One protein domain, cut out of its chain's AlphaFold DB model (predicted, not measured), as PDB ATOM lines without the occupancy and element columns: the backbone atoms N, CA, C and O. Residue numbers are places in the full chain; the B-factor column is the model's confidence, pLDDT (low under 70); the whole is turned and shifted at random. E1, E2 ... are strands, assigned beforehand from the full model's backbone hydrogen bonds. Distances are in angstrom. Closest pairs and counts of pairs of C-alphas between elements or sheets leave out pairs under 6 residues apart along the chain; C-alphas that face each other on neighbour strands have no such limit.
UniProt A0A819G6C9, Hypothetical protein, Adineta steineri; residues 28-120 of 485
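What this domain is: This is residues 28 to 120 of the 485 residues of the protein "Hypothetical protein" of Adineta steineri (UniProt A0A819G6C9). This domain has little regular structure: two strand hairpins, E1 with E2 and E3 with E4, make one end, and a long looping stretch, residues 65 to 113, winds up the other. The hairpins draw near each other at one end, and residues 50 to 55, in the link between them, stick out. The printed part has 93 residues, 27 of them in the four strands, all strand in class with no named helix; it is loose, radius of gyration of the C-alphas 15.8 A, spanning 48 by 27 by 22 A.

Where its parts are: E1, residues 28 to 33, begins at C-alpha 28 (-23.824, -9.377, 5.324). E2, residues 40 to 48, is 24.3 A long. E3 is residues 59 to 64; E4, residues 114 to 119, ends at C-alpha 119 (-33.006, -13.775, -2.616).

How they stand to each other: E1 and E2 are an antiparallel hairpin, with N 30 and O 44 2.9 A apart. E3 and E4 are another, with N 64 and O 114 2.8 A apart. The closest C-alphas of E2 and E3, Ala 42 and Leu 64, are 5.7 A apart. E1 is apart from E3 and E4.

The domain as a whole: The printed part has no cut. The link E3 to E4 is long, 49 residues. Residues 79 to 81 and 84 to 86 have pLDDT under 70.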
ATOM      1  N   LEU A  28     -24.572  -8.850   6.459       88.69
ATOM      2  CA  LEU A  28     -23.824  -9.377   5.324       88.69
ATOM      3  C   LEU A  28     -22.788  -8.355   4.837       88.69
ATOM      4  O   LEU A  28     -23.102  -7.191   4.596       88.69
ATOM      5  N   SER A  29     -21.569  -8.836   4.605       90.00
ATOM      6  CA  SER A  29     -20.528  -8.120   3.865       90.00
ATOM      7  C   SER A  29     -19.998  -9.021   2.749       90.00
ATOM      8  O   SER A  29     -19.893 -10.237   2.918       90.00
ATOM      9  N   PHE A  30     -19.669  -8.432   1.604       88.31
ATOM     10  CA  PHE A  30     -19.168  -9.129   0.420       88.31
ATOM     11  C   PHE A  30     -18.187  -8.229  -0.328       88.31
ATOM     12  O   PHE A  30     -18.424  -7.031  -0.447       88.31
ATOM     13  N   VAL A  31     -17.116  -8.802  -0.871       91.81
ATOM     14  CA  VAL A  31     -16.137  -8.086  -1.693       91.81
ATOM     15  C   VAL A  31     -15.617  -8.993  -2.805       91.81
ATOM     16  O   VAL A  31     -15.423 -10.192  -2.603       91.81
ATOM     17  N   THR A  32     -15.387  -8.420  -3.983       89.44
ATOM     18  CA  THR A  32     -14.735  -9.069  -5.123       89.44
ATOM     19  C   THR A  32     -13.734  -8.119  -5.777       89.44
ATOM     20  O   THR A  32     -13.938  -6.906  -5.785       89.44
ATOM     21  N   MET A  33     -12.645  -8.661  -6.324       88.56
ATOM     22  CA  MET A  33     -11.609  -7.892  -7.017       88.56
ATOM     23  C   MET A  33     -11.977  -7.695  -8.490       88.56
ATOM     24  O   MET A  33     -12.359  -8.645  -9.176       88.56
ATOM     25  N   LEU A  34     -11.790  -6.480  -9.004       87.00
ATOM     26  CA  LEU A  34     -11.885  -6.173 -10.429       87.00
ATOM     27  C   LEU A  34     -10.549  -6.533 -11.095       87.00
ATOM     28  O   LEU A  34      -9.654  -5.703 -11.198       87.00
ATOM     29  N   GLY A  35     -10.367  -7.798 -11.475       81.44
ATOM     30  CA  GLY A  35      -9.113  -8.280 -12.063       81.44
ATOM     31  C   GLY A  35      -9.019  -8.059 -13.583       81.44
ATOM     32  O   GLY A  35      -9.996  -8.340 -14.278       81.44
ATOM     33  N   PRO A  36      -7.853  -7.658 -14.131       83.94
ATOM     34  CA  PRO A  36      -6.655  -7.162 -13.442       83.94
ATOM     35  C   PRO A  36      -6.819  -5.693 -13.018       83.94
ATOM     36  O   PRO A  36      -7.279  -4.883 -13.811       83.94
ATOM     37  N   SER A  37      -6.420  -5.334 -11.799       87.44
ATOM     38  CA  SER A  37      -6.321  -3.941 -11.330       87.44
ATOM     39  C   SER A  37      -5.232  -3.807 -10.258       87.44
ATOM     40  O   SER A  37      -4.713  -4.838  -9.820       87.44
ATOM     41  N   PRO A  38      -4.858  -2.576  -9.852       85.25
ATOM     42  CA  PRO A  38      -3.921  -2.352  -8.752       85.25
ATOM     43  C   PRO A  38      -4.445  -2.987  -7.458       85.25
ATOM     44  O   PRO A  38      -3.832  -3.911  -6.924       85.25
ATOM     45  N   ASP A  39      -5.620  -2.540  -7.018       90.25
ATOM     46  CA  ASP A  39      -6.335  -3.031  -5.839       90.25
ATOM     47  C   ASP A  39      -7.842  -2.688  -5.873       90.25
ATOM     48  O   ASP A  39      -8.494  -2.569  -4.834       90.25
ATOM     49  N   TRP A  40      -8.416  -2.521  -7.069       91.19
ATOM     50  CA  TRP A  40      -9.800  -2.075  -7.212       91.19
ATOM     51  C   TRP A  40     -10.778  -3.218  -6.935       91.19
ATOM     52  O   TRP A  40     -10.684  -4.314  -7.501       91.19
ATOM     53  N   VAL A  41     -11.759  -2.947  -6.083       93.75
ATOM     54  CA  VAL A  41     -12.757  -3.910  -5.617       93.75
ATOM     55  C   VAL A  41     -14.178  -3.395  -5.834       93.75
ATOM     56  O   VAL A  41     -14.411  -2.215  -6.081       93.75
ATOM     57  N   ALA A  42     -15.147  -4.297  -5.736       92.00
ATOM     58  CA  ALA A  42     -16.570  -3.992  -5.699       92.00
ATOM     59  C   ALA A  42     -17.216  -4.831  -4.588       92.00
ATOM     60  O   ALA A  42     -16.856  -5.997  -4.405       92.00
ATOM     61  N   GLY A  43     -18.150  -4.266  -3.823       91.25
ATOM     62  CA  GLY A  43     -18.680  -4.956  -2.649       91.25
ATOM     63  C   GLY A  43     -19.683  -4.156  -1.829       91.25
ATOM     64  O   GLY A  43     -19.987  -3.011  -2.150       91.25
ATOM     65  N   ILE A  44     -20.163  -4.791  -0.761       89.38
ATOM     66  CA  ILE A  44     -21.058  -4.233   0.258       89.38
ATOM     67  C   ILE A  44     -20.495  -4.522   1.650       89.38
ATOM     68  O   ILE A  44     -19.819  -5.534   1.858       89.38
ATOM     69  N   SER A  45     -20.798  -3.662   2.619       90.94
ATOM     70  CA  SER A  45     -20.382  -3.838   4.011       90.94
ATOM     71  C   SER A  45     -21.549  -3.562   4.952       90.94
ATOM     72  O   SER A  45     -22.199  -2.527   4.827       90.94
ATOM     73  N   GLY A  46     -21.804  -4.473   5.893       88.12
ATOM     74  CA  GLY A  46     -22.780  -4.264   6.966       88.12
ATOM     75  C   GLY A  46     -24.243  -4.189   6.515       88.12
ATOM     76  O   GLY A  46     -25.035  -3.516   7.170       88.12
ATOM     77  N   LEU A  47     -24.625  -4.862   5.424       89.62
ATOM     78  CA  LEU A  47     -26.021  -4.930   4.985       89.62
ATOM     79  C   LEU A  47     -26.850  -5.731   5.997       89.62
ATOM     80  O   LEU A  47     -26.617  -6.927   6.166       89.62
ATOM     81  N   ASP A  48     -27.825  -5.093   6.640       91.56
ATOM     82  CA  ASP A  48     -28.726  -5.768   7.576       91.56
ATOM     83  C   ASP A  48     -29.820  -6.560   6.838       91.56
ATOM     84  O   ASP A  48     -30.567  -6.013   6.024       91.56
ATOM     85  N   LEU A  49     -29.922  -7.858   7.130       90.19
ATOM     86  CA  LEU A  49     -30.950  -8.754   6.600       90.19
ATOM     87  C   LEU A  49     -32.118  -8.978   7.577       90.19
ATOM     88  O   LEU A  49     -33.133  -9.554   7.176       90.19
ATOM     89  N   CYS A  50     -31.995  -8.541   8.834       89.12
ATOM     90  CA  CYS A  50     -33.033  -8.610   9.861       89.12
ATOM     91  C   CYS A  50     -33.806  -7.287   9.906       89.12
ATOM     92  O   CYS A  50     -33.274  -6.229  10.229       89.12
ATOM     93  N   LEU A  51     -35.094  -7.336   9.583       82.12
ATOM     94  CA  LEU A  51     -35.940  -6.151   9.520       82.12
ATOM     95  C   LEU A  51     -36.525  -5.802  10.909       82.12
ATOM     96  O   LEU A  51     -36.825  -6.707  11.696       82.12
ATOM     97  N   PRO A  52     -36.785  -4.510  11.214       80.62
ATOM     98  CA  PRO A  52     -37.318  -4.074  12.516       80.62
ATOM     99  C   PRO A  52     -38.664  -4.697  12.926       80.62
ATOM    100  O   PRO A  52     -39.022  -4.691  14.099       80.62
ATOM    101  N   ASN A  53     -39.410  -5.252  11.970       82.62
ATOM    102  CA  ASN A  53     -40.658  -5.996  12.169       82.62
ATOM    103  C   ASN A  53     -40.439  -7.483  12.551       82.62
ATOM    104  O   ASN A  53     -41.384  -8.269  12.501       82.62
ATOM    105  N   CYS A  54     -39.207  -7.878  12.895       78.62
ATOM    106  CA  CYS A  54     -38.794  -9.254  13.191       78.62
ATOM    107  C   CYS A  54     -38.941 -10.244  12.016       78.62
ATOM    108  O   CYS A  54     -39.094 -11.448  12.244       78.62
ATOM    109  N   THR A  55     -38.868  -9.766  10.768       80.38
ATOM    110  CA  THR A  55     -38.810 -10.615   9.563       80.38
ATOM    111  C   THR A  55     -37.449 -10.525   8.867       80.38
ATOM    112  O   THR A  55     -36.607  -9.705   9.218       80.38
ATOM    113  N   TRP A  56     -37.224 -11.368   7.858       84.25
ATOM    114  CA  TRP A  56     -36.004 -11.365   7.044       84.25
ATOM    115  C   TRP A  56     -36.238 -10.670   5.706       84.25
ATOM    116  O   TRP A  56     -37.330 -10.795   5.153       84.25
ATOM    117  N   VAL A  57     -35.221 -10.009   5.154       86.19
ATOM    118  CA  VAL A  57     -35.248  -9.482   3.779       86.19
ATOM    119  C   VAL A  57     -35.564 -10.610   2.784       86.19
ATOM    120  O   VAL A  57     -34.899 -11.645   2.769       86.19
ATOM    121  N   ASP A  58     -36.604 -10.423   1.968       83.38
ATOM    122  CA  ASP A  58     -37.040 -11.387   0.945       83.38
ATOM    123  C   ASP A  58     -36.176 -11.323  -0.322       83.38
ATOM    124  O   ASP A  58     -35.738 -12.351  -0.850       83.38
ATOM    125  N   SER A  59     -35.886 -10.108  -0.787       87.94
ATOM    126  CA  SER A  59     -34.974  -9.841  -1.895       87.94
ATOM    127  C   SER A  59     -34.270  -8.498  -1.725       87.94
ATOM    128  O   SER A  59     -34.836  -7.544  -1.193       87.94
ATOM    129  N   TYR A  60     -33.028  -8.427  -2.199       89.31
ATOM    130  CA  TYR A  60     -32.221  -7.212  -2.239       89.31
ATOM    131  C   TYR A  60     -31.423  -7.179  -3.541       89.31
ATOM    132  O   TYR A  60     -30.873  -8.200  -3.957       89.31
ATOM    133  N   GLU A  61     -31.356  -6.020  -4.188       90.38
ATOM    134  CA  GLU A  61     -30.580  -5.817  -5.408       90.38
ATOM    135  C   GLU A  61     -29.826  -4.492  -5.322       90.38
ATOM    136  O   GLU A  61     -30.416  -3.466  -4.993       90.38
ATOM    137  N   GLU A  62     -28.535  -4.508  -5.649       88.31
ATOM    138  CA  GLU A  62     -27.684  -3.316  -5.614       88.31
ATOM    139  C   GLU A  62     -26.696  -3.309  -6.784       88.31
ATOM    140  O   GLU A  62     -26.214  -4.352  -7.234       88.31
ATOM    141  N   LEU A  63     -26.410  -2.113  -7.296       89.94
ATOM    142  CA  LEU A  63     -25.439  -1.880  -8.357       89.94
ATOM    143  C   LEU A  63     -24.087  -1.530  -7.728       89.94
ATOM    144  O   LEU A  63     -23.916  -0.456  -7.150       89.94
ATOM    145  N   LEU A  64     -23.128  -2.448  -7.838       91.12
ATOM    146  CA  LEU A  64     -21.822  -2.324  -7.204       91.12
ATOM    147  C   LEU A  64     -20.911  -1.407  -8.025       91.12
ATOM    148  O   LEU A  64     -20.601  -1.673  -9.190       91.12
ATOM    149  N   HIS A  65     -20.470  -0.335  -7.379       87.81
ATOM    150  CA  HIS A  65     -19.549   0.657  -7.921       87.81
ATOM    151  C   HIS A  65     -18.098   0.312  -7.538       87.81
ATOM    152  O   HIS A  65     -17.884  -0.448  -6.589       87.81
ATOM    153  N   PRO A  66     -17.095   0.819  -8.278       90.31
ATOM    154  CA  PRO A  66     -15.695   0.512  -8.012       90.31
ATOM    155  C   PRO A  66     -15.175   1.279  -6.789       90.31
ATOM    156  O   PRO A  66     -15.489   2.453  -6.574       90.31
ATOM    157  N   ILE A  67     -14.348   0.605  -6.002       91.44
ATOM    158  CA  ILE A  67     -13.782   1.090  -4.748       91.44
ATOM    159  C   ILE A  67     -12.275   0.813  -4.775       91.44
ATOM    160  O   ILE A  67     -11.845  -0.274  -5.152       91.44
ATOM    161  N   ASP A  68     -11.482   1.799  -4.380       91.31
ATOM    162  CA  ASP A  68     -10.038   1.710  -4.184       91.31
ATOM    163  C   ASP A  68      -9.768   1.210  -2.757       91.31
ATOM    164  O   ASP A  68     -10.345   1.731  -1.792       91.31
ATOM    165  N   ALA A  69      -8.945   0.167  -2.616       90.50
ATOM    166  CA  ALA A  69      -8.661  -0.444  -1.317       90.50
ATOM    167  C   ALA A  69      -7.582   0.303  -0.509       90.50
ATOM    168  O   ALA A  69      -7.384  -0.015   0.666       90.50
ATOM    169  N   GLY A  70      -6.901   1.292  -1.099       83.62
ATOM    170  CA  GLY A  70      -5.893   2.115  -0.433       83.62
ATOM    171  C   GLY A  70      -4.551   1.414  -0.199       83.62
ATOM    172  O   GLY A  70      -3.863   1.716   0.781       83.62
ATOM    173  N   THR A  71      -4.182   0.460  -1.056       82.00
ATOM    174  CA  THR A  71      -3.022  -0.436  -0.896       82.00
ATOM    175  C   THR A  71      -2.029  -0.435  -2.062       82.00
ATOM    176  O   THR A  71      -0.856  -0.743  -1.831       82.00
ATOM    177  N   ASP A  72      -2.431  -0.052  -3.277       81.19
ATOM    178  CA  ASP A  72      -1.540   0.090  -4.436       81.19
ATOM    179  C   ASP A  72      -1.810   1.408  -5.192       81.19
ATOM    180  O   ASP A  72      -2.924   1.687  -5.612       81.19
ATOM    181  N   MET A  73      -0.776   2.230  -5.402       78.50
ATOM    182  CA  MET A  73      -0.844   3.507  -6.135       78.50
ATOM    183  C   MET A  73      -0.868   3.346  -7.669       78.50
ATOM    184  O   MET A  73      -0.517   4.270  -8.415       78.50
ATOM    185  N   GLY A  74      -1.192   2.160  -8.178       82.44
ATOM    186  CA  GLY A  74      -1.423   1.933  -9.593       82.44
ATOM    187  C   GLY A  74      -2.623   2.738 -10.102       82.44
ATOM    188  O   GLY A  74      -3.637   2.885  -9.435       82.44
ATOM    189  N   VAL A  75      -2.515   3.258 -11.326       77.00
ATOM    190  CA  VAL A  75      -3.570   4.088 -11.945       77.00
ATOM    191  C   VAL A  75      -4.252   3.412 -13.137       77.00
ATOM    192  O   VAL A  75      -5.119   4.007 -13.761       77.00
ATOM    193  N   ARG A  76      -3.860   2.183 -13.496       79.31
ATOM    194  CA  ARG A  76      -4.416   1.421 -14.631       79.31
ATOM    195  C   ARG A  76      -4.636  -0.033 -14.246       79.31
ATOM    196  O   ARG A  76      -3.839  -0.573 -13.488       79.31
ATOM    197  N   TYR A  77      -5.608  -0.677 -14.897       77.50
ATOM    198  CA  TYR A  77      -5.871  -2.117 -14.802       77.50
ATOM    199  C   TYR A  77      -4.592  -2.981 -14.904       77.50
ATOM    200  O   TYR A  77      -4.276  -3.739 -13.994       77.50
ATOM    201  N   ASN A  78      -3.790  -2.780 -15.960       77.44
ATOM    202  CA  ASN A  78      -2.513  -3.480 -16.188       77.44
ATOM    203  C   ASN A  78      -1.288  -2.650 -15.740       77.44
ATOM    204  O   ASN A  78      -0.261  -2.621 -16.421       77.44
ATOM    205  N   GLY A  79      -1.410  -1.888 -14.651       66.62
ATOM    206  CA  GLY A  79      -0.304  -1.104 -14.099       66.62
ATOM    207  C   GLY A  79       0.752  -1.974 -13.393       66.62
ATOM    208  O   GLY A  79       0.420  -3.040 -12.878       66.62
ATOM    209  N   PRO A  80       2.023  -1.533 -13.317       61.41
ATOM    210  CA  PRO A  80       2.989  -2.154 -12.415       61.41
ATOM    211  C   PRO A  80       2.556  -1.922 -10.962       61.41
ATOM    212  O   PRO A  80       2.103  -0.820 -10.641       61.41
ATOM    213  N   LYS A  81       2.747  -2.919 -10.088       66.56
ATOM    214  CA  LYS A  81       2.454  -2.786  -8.652       66.56
ATOM    215  C   LYS A  81       3.249  -1.640  -8.031       66.56
ATOM    216  O   LYS A  81       4.469  -1.569  -8.191       66.56
ATOM    217  N   ARG A  82       2.563  -0.763  -7.307       70.38
ATOM    218  CA  ARG A  82       3.113   0.406  -6.613       70.38
ATOM    219  C   ARG A  82       2.610   0.389  -5.170       70.38
ATOM    220  O   ARG A  82       1.752   1.200  -4.832       70.38
ATOM    221  N   PRO A  83       3.112  -0.527  -4.319       75.69
ATOM    222  CA  PRO A  83       2.603  -0.689  -2.964       75.69
ATOM    223  C   PRO A  83       2.627   0.639  -2.205       75.69
ATOM    224  O   PRO A  83       3.655   1.316  -2.131       75.69
ATOM    225  N   GLU A  84       1.477   1.003  -1.650       67.31
ATOM    226  CA  GLU A  84       1.305   2.201  -0.844       67.31
ATOM    227  C   GLU A  84       2.072   2.047   0.481       67.31
ATOM    228  O   GLU A  84       1.856   1.089   1.229       67.31
ATOM    229  N   MET A  85       2.975   2.984   0.795       57.16
ATOM    230  CA  MET A  85       3.813   2.889   2.005       57.16
ATOM    231  C   MET A  85       3.008   3.102   3.295       57.16
ATOM    232  O   MET A  85       3.398   2.612   4.355       57.16
ATOM    233  N   THR A  86       1.877   3.805   3.211       67.38
ATOM    234  CA  THR A  86       0.946   4.042   4.319       67.38
ATOM    235  C   THR A  86      -0.482   3.820   3.838       67.38
ATOM    236  O   THR A  86      -1.011   4.665   3.116       67.38
ATOM    237  N   ARG A  87      -1.101   2.694   4.229       73.06
ATOM    238  CA  ARG A  87      -2.452   2.303   3.779       73.06
ATOM    239  C   ARG A  87      -3.441   3.464   3.902       73.06
ATOM    240  O   ARG A  87      -3.598   4.031   4.985       73.06
ATOM    241  N   LYS A  88      -4.106   3.792   2.798       75.94
ATOM    242  CA  LYS A  88      -5.142   4.828   2.738       75.94
ATOM    243  C   LYS A  88      -6.505   4.251   3.144       75.94
ATOM    244  O   LYS A  88      -6.695   3.037   3.084       75.94
ATOM    245  N   PRO A  89      -7.466   5.091   3.568       82.62
ATOM    246  CA  PRO A  89      -8.844   4.657   3.752       82.62
ATOM    247  C   PRO A  89      -9.439   4.133   2.440       82.62
ATOM    248  O   PRO A  89      -9.228   4.729   1.384       82.62
ATOM    249  N   ILE A  90     -10.228   3.062   2.537       87.94
ATOM    250  CA  ILE A  90     -11.024   2.524   1.428       87.94
ATOM    251  C   ILE A  90     -11.941   3.638   0.898       87.94
ATOM    252  O   ILE A  90     -12.648   4.274   1.685       87.94
ATOM    253  N   SER A  91     -11.932   3.894  -0.414       85.75
ATOM    254  CA  SER A  91     -12.628   5.055  -0.992       85.75
ATOM    255  C   SER A  91     -13.286   4.760  -2.348       85.75
ATOM    256  O   SER A  91     -12.766   3.959  -3.121       85.75
ATOM    257  N   PRO A  92     -14.447   5.365  -2.665       86.88
ATOM    258  CA  PRO A  92     -15.105   5.154  -3.950       86.88
ATOM    259  C   PRO A  92     -14.304   5.798  -5.086       86.88
ATOM    260  O   PRO A  92     -13.859   6.946  -4.984       86.88
ATOM    261  N   ILE A  93     -14.177   5.083  -6.203       87.38
ATOM    262  CA  ILE A  93     -13.501   5.584  -7.400       87.38
ATOM    263  C   ILE A  93     -14.490   6.479  -8.162       87.38
ATOM    264  O   ILE A  93     -15.408   6.007  -8.832       87.38
ATOM    265  N   LEU A  94     -14.317   7.793  -8.015       82.12
ATOM    266  CA  LEU A  94     -15.157   8.839  -8.612       82.12
ATOM    267  C   LEU A  94     -14.349   9.654  -9.621       82.12
ATOM    268  O   LEU A  94     -13.201   9.999  -9.346       82.12
ATOM    269  N   SER A  95     -14.955  10.048 -10.743       78.56
ATOM    270  CA  SER A  95     -14.257  10.844 -11.768       78.56
ATOM    271  C   SER A  95     -13.767  12.203 -11.253       78.56
ATOM    272  O   SER A  95     -12.742  12.696 -11.714       78.56
ATOM    273  N   SER A  96     -14.439  12.773 -10.246       77.69
ATOM    274  CA  SER A  96     -14.031  14.000  -9.548       77.69
ATOM    275  C   SER A  96     -12.701  13.881  -8.800       77.69
ATOM    276  O   SER A  96     -12.035  14.887  -8.576       77.69
ATOM    277  N   ASN A  97     -12.325  12.666  -8.394       75.88
ATOM    278  CA  ASN A  97     -11.167  12.409  -7.536       75.88
ATOM    279  C   ASN A  97      -9.942  11.943  -8.343       75.88
ATOM    280  O   ASN A  97      -8.868  11.740  -7.782       75.88
ATOM    281  N   ILE A  98     -10.098  11.758  -9.658       80.19
ATOM    282  CA  ILE A  98      -9.102  11.148 -10.540       80.19
ATOM    283  C   ILE A  98      -8.486  12.237 -11.411       80.19
ATOM    284  O   ILE A  98      -9.045  12.654 -12.421       80.19
ATOM    285  N   THR A  99      -7.304  12.692 -11.008       74.75
ATOM    286  CA  THR A  99      -6.538  13.733 -11.712       74.75
ATOM    287  C   THR A  99      -5.562  13.171 -12.748       74.75
ATOM    288  O   THR A  99      -5.083  13.913 -13.604       74.75
ATOM    289  N   ASP A 100      -5.263  11.869 -12.698       79.06
ATOM    290  CA  ASP A 100      -4.327  11.217 -13.612       79.06
ATOM    291  C   ASP A 100      -5.037  10.756 -14.897       79.06
ATOM    292  O   ASP A 100      -5.839   9.816 -14.877       79.06
ATOM    293  N   ASN A 101      -4.697  11.387 -16.028       82.38
ATOM    294  CA  ASN A 101      -5.267  11.100 -17.353       82.38
ATOM    295  C   ASN A 101      -5.008   9.679 -17.873       82.38
ATOM    296  O   ASN A 101      -5.562   9.262 -18.888       82.38
ATOM    297  N   ARG A 102      -4.156   8.930 -17.175       79.19
ATOM    298  CA  ARG A 102      -3.815   7.547 -17.475       79.19
ATOM    299  C   ARG A 102      -4.859   6.565 -16.946       79.19
ATOM    300  O   ARG A 102      -4.818   5.411 -17.365       79.19
ATOM    301  N   SER A 103      -5.742   6.999 -16.046       83.06
ATOM    302  CA  SER A 103      -6.820   6.180 -15.493       83.06
ATOM    303  C   SER A 103      -7.930   5.921 -16.517       83.06
ATOM    304  O   SER A 103      -8.341   6.857 -17.204       83.06
ATOM    305  N   PRO A 104      -8.491   4.694 -16.589       84.62
ATOM    306  CA  PRO A 104      -9.658   4.391 -17.426       84.62
ATOM    307  C   PRO A 104     -10.922   5.172 -17.015       84.62
ATOM    308  O   PRO A 104     -11.916   5.153 -17.732       84.62
ATOM    309  N   PHE A 105     -10.883   5.847 -15.865       85.06
ATOM    310  CA  PHE A 105     -11.981   6.607 -15.269       85.06
ATOM    311  C   PHE A 105     -11.720   8.124 -15.254       85.06
ATOM    312  O   PHE A 105     -12.461   8.889 -14.638       85.06
ATOM    313  N   PHE A 106     -10.647   8.585 -15.902       83.56
ATOM    314  CA  PHE A 106     -10.355  10.011 -15.996       83.56
ATOM    315  C   PHE A 106     -11.429  10.734 -16.819       83.56
ATOM    316  O   PHE A 106     -11.678  10.389 -17.971       83.56
ATOM    317  N   GLY A 107     -12.080  11.737 -16.222       78.19
ATOM    318  CA  GLY A 107     -13.143  12.513 -16.872       78.19
ATOM    319  C   GLY A 107     -14.446  11.748 -17.160       78.19
ATOM    320  O   GLY A 107     -15.377  12.334 -17.706       78.19
ATOM    321  N   ILE A 108     -14.545  10.468 -16.784       79.25
ATOM    322  CA  ILE A 108     -15.703   9.598 -17.035       79.25
ATOM    323  C   ILE A 108     -16.112   8.971 -15.705       79.25
ATOM    324  O   ILE A 108     -15.338   8.228 -15.104       79.25
ATOM    325  N   GLN A 109     -17.330   9.253 -15.233       81.81
ATOM    326  CA  GLN A 109     -17.848   8.599 -14.030       81.81
ATOM    327  C   GLN A 109     -17.964   7.086 -14.283       81.81
ATOM    328  O   GLN A 109     -18.642   6.701 -15.241       81.81
ATOM    329  N   PRO A 110     -17.339   6.221 -13.460       83.75
ATOM    330  CA  PRO A 110     -17.410   4.786 -13.685       83.75
ATOM    331  C   PRO A 110     -18.855   4.272 -13.587       83.75
ATOM    332  O   PRO A 110     -19.541   4.600 -12.611       83.75
ATOM    333  N   PRO A 111     -19.330   3.463 -14.552       80.12
ATOM    334  CA  PRO A 111     -20.593   2.748 -14.404       80.12
ATOM    335  C   PRO A 111     -20.468   1.681 -13.301       80.12
ATOM    336  O   PRO A 111     -19.355   1.281 -12.958       80.12
ATOM    337  N   PRO A 112     -21.575   1.163 -12.748       86.56
ATOM    338  CA  PRO A 112     -21.513  -0.008 -11.878       86.56
ATOM    339  C   PRO A 112     -21.002  -1.235 -12.651       86.56
ATOM    340  O   PRO A 112     -21.472  -1.528 -13.750       86.56
ATOM    341  N   PHE A 113     -20.048  -1.967 -12.068       83.81
ATOM    342  CA  PHE A 113     -19.355  -3.092 -12.723       83.81
ATOM    343  C   PHE A 113     -20.032  -4.440 -12.483       83.81
ATOM    344  O   PHE A 113     -19.790  -5.395 -13.217       83.81
ATOM    345  N   ALA A 114     -20.877  -4.530 -11.457       87.19
ATOM    346  CA  ALA A 114     -21.625  -5.732 -11.131       87.19
ATOM    347  C   ALA A 114     -22.993  -5.377 -10.540       87.19
ATOM    348  O   ALA A 114     -23.176  -4.316  -9.945       87.19
ATOM    349  N   LYS A 115     -23.947  -6.301 -10.661       87.56
ATOM    350  CA  LYS A 115     -25.215  -6.262  -9.933       87.56
ATOM    351  C   LYS A 115     -25.204  -7.371  -8.886       87.56
ATOM    352  O   LYS A 115     -25.120  -8.545  -9.244       87.56
ATOM    353  N   LEU A 116     -25.310  -7.007  -7.614       89.69
ATOM    354  CA  LEU A 116     -25.573  -7.956  -6.539       89.69
ATOM    355  C   LEU A 116     -27.073  -8.263  -6.500       89.69
ATOM    356  O   LEU A 116     -27.915  -7.389  -6.711       89.69
ATOM    357  N   THR A 117     -27.427  -9.519  -6.252       87.38
ATOM    358  CA  THR A 117     -28.816  -9.957  -6.089       87.38
ATOM    359  C   THR A 117     -28.866 -11.017  -5.004       87.38
ATOM    360  O   THR A 117     -28.255 -12.074  -5.131       87.38
ATOM    361  N   ILE A 118     -29.600 -10.726  -3.937       89.31
ATOM    362  CA  ILE A 118     -29.833 -11.607  -2.794       89.31
ATOM    363  C   ILE A 118     -31.313 -11.978  -2.825       89.31
ATOM    364  O   ILE A 118     -32.168 -11.107  -2.990       89.31
ATOM    365  N   LYS A 119     -31.629 -13.266  -2.685       85.00
ATOM    366  CA  LYS A 119     -33.006 -13.775  -2.616       85.00
ATOM    367  C   LYS A 119     -33.105 -14.833  -1.526       85.00
ATOM    368  O   LYS A 119     -32.267 -15.731  -1.460       85.00
ATOM    369  N   ARG A 120     -34.131 -14.742  -0.682       83.69
ATOM    370  CA  ARG A 120     -34.404 -15.717   0.379       83.69
ATOM    371  C   ARG A 120     -34.992 -16.991  -0.236       83.69
ATOM    372  O   ARG A 120     -36.107 -16.968  -0.743       83.69
TER     373      ARG A 120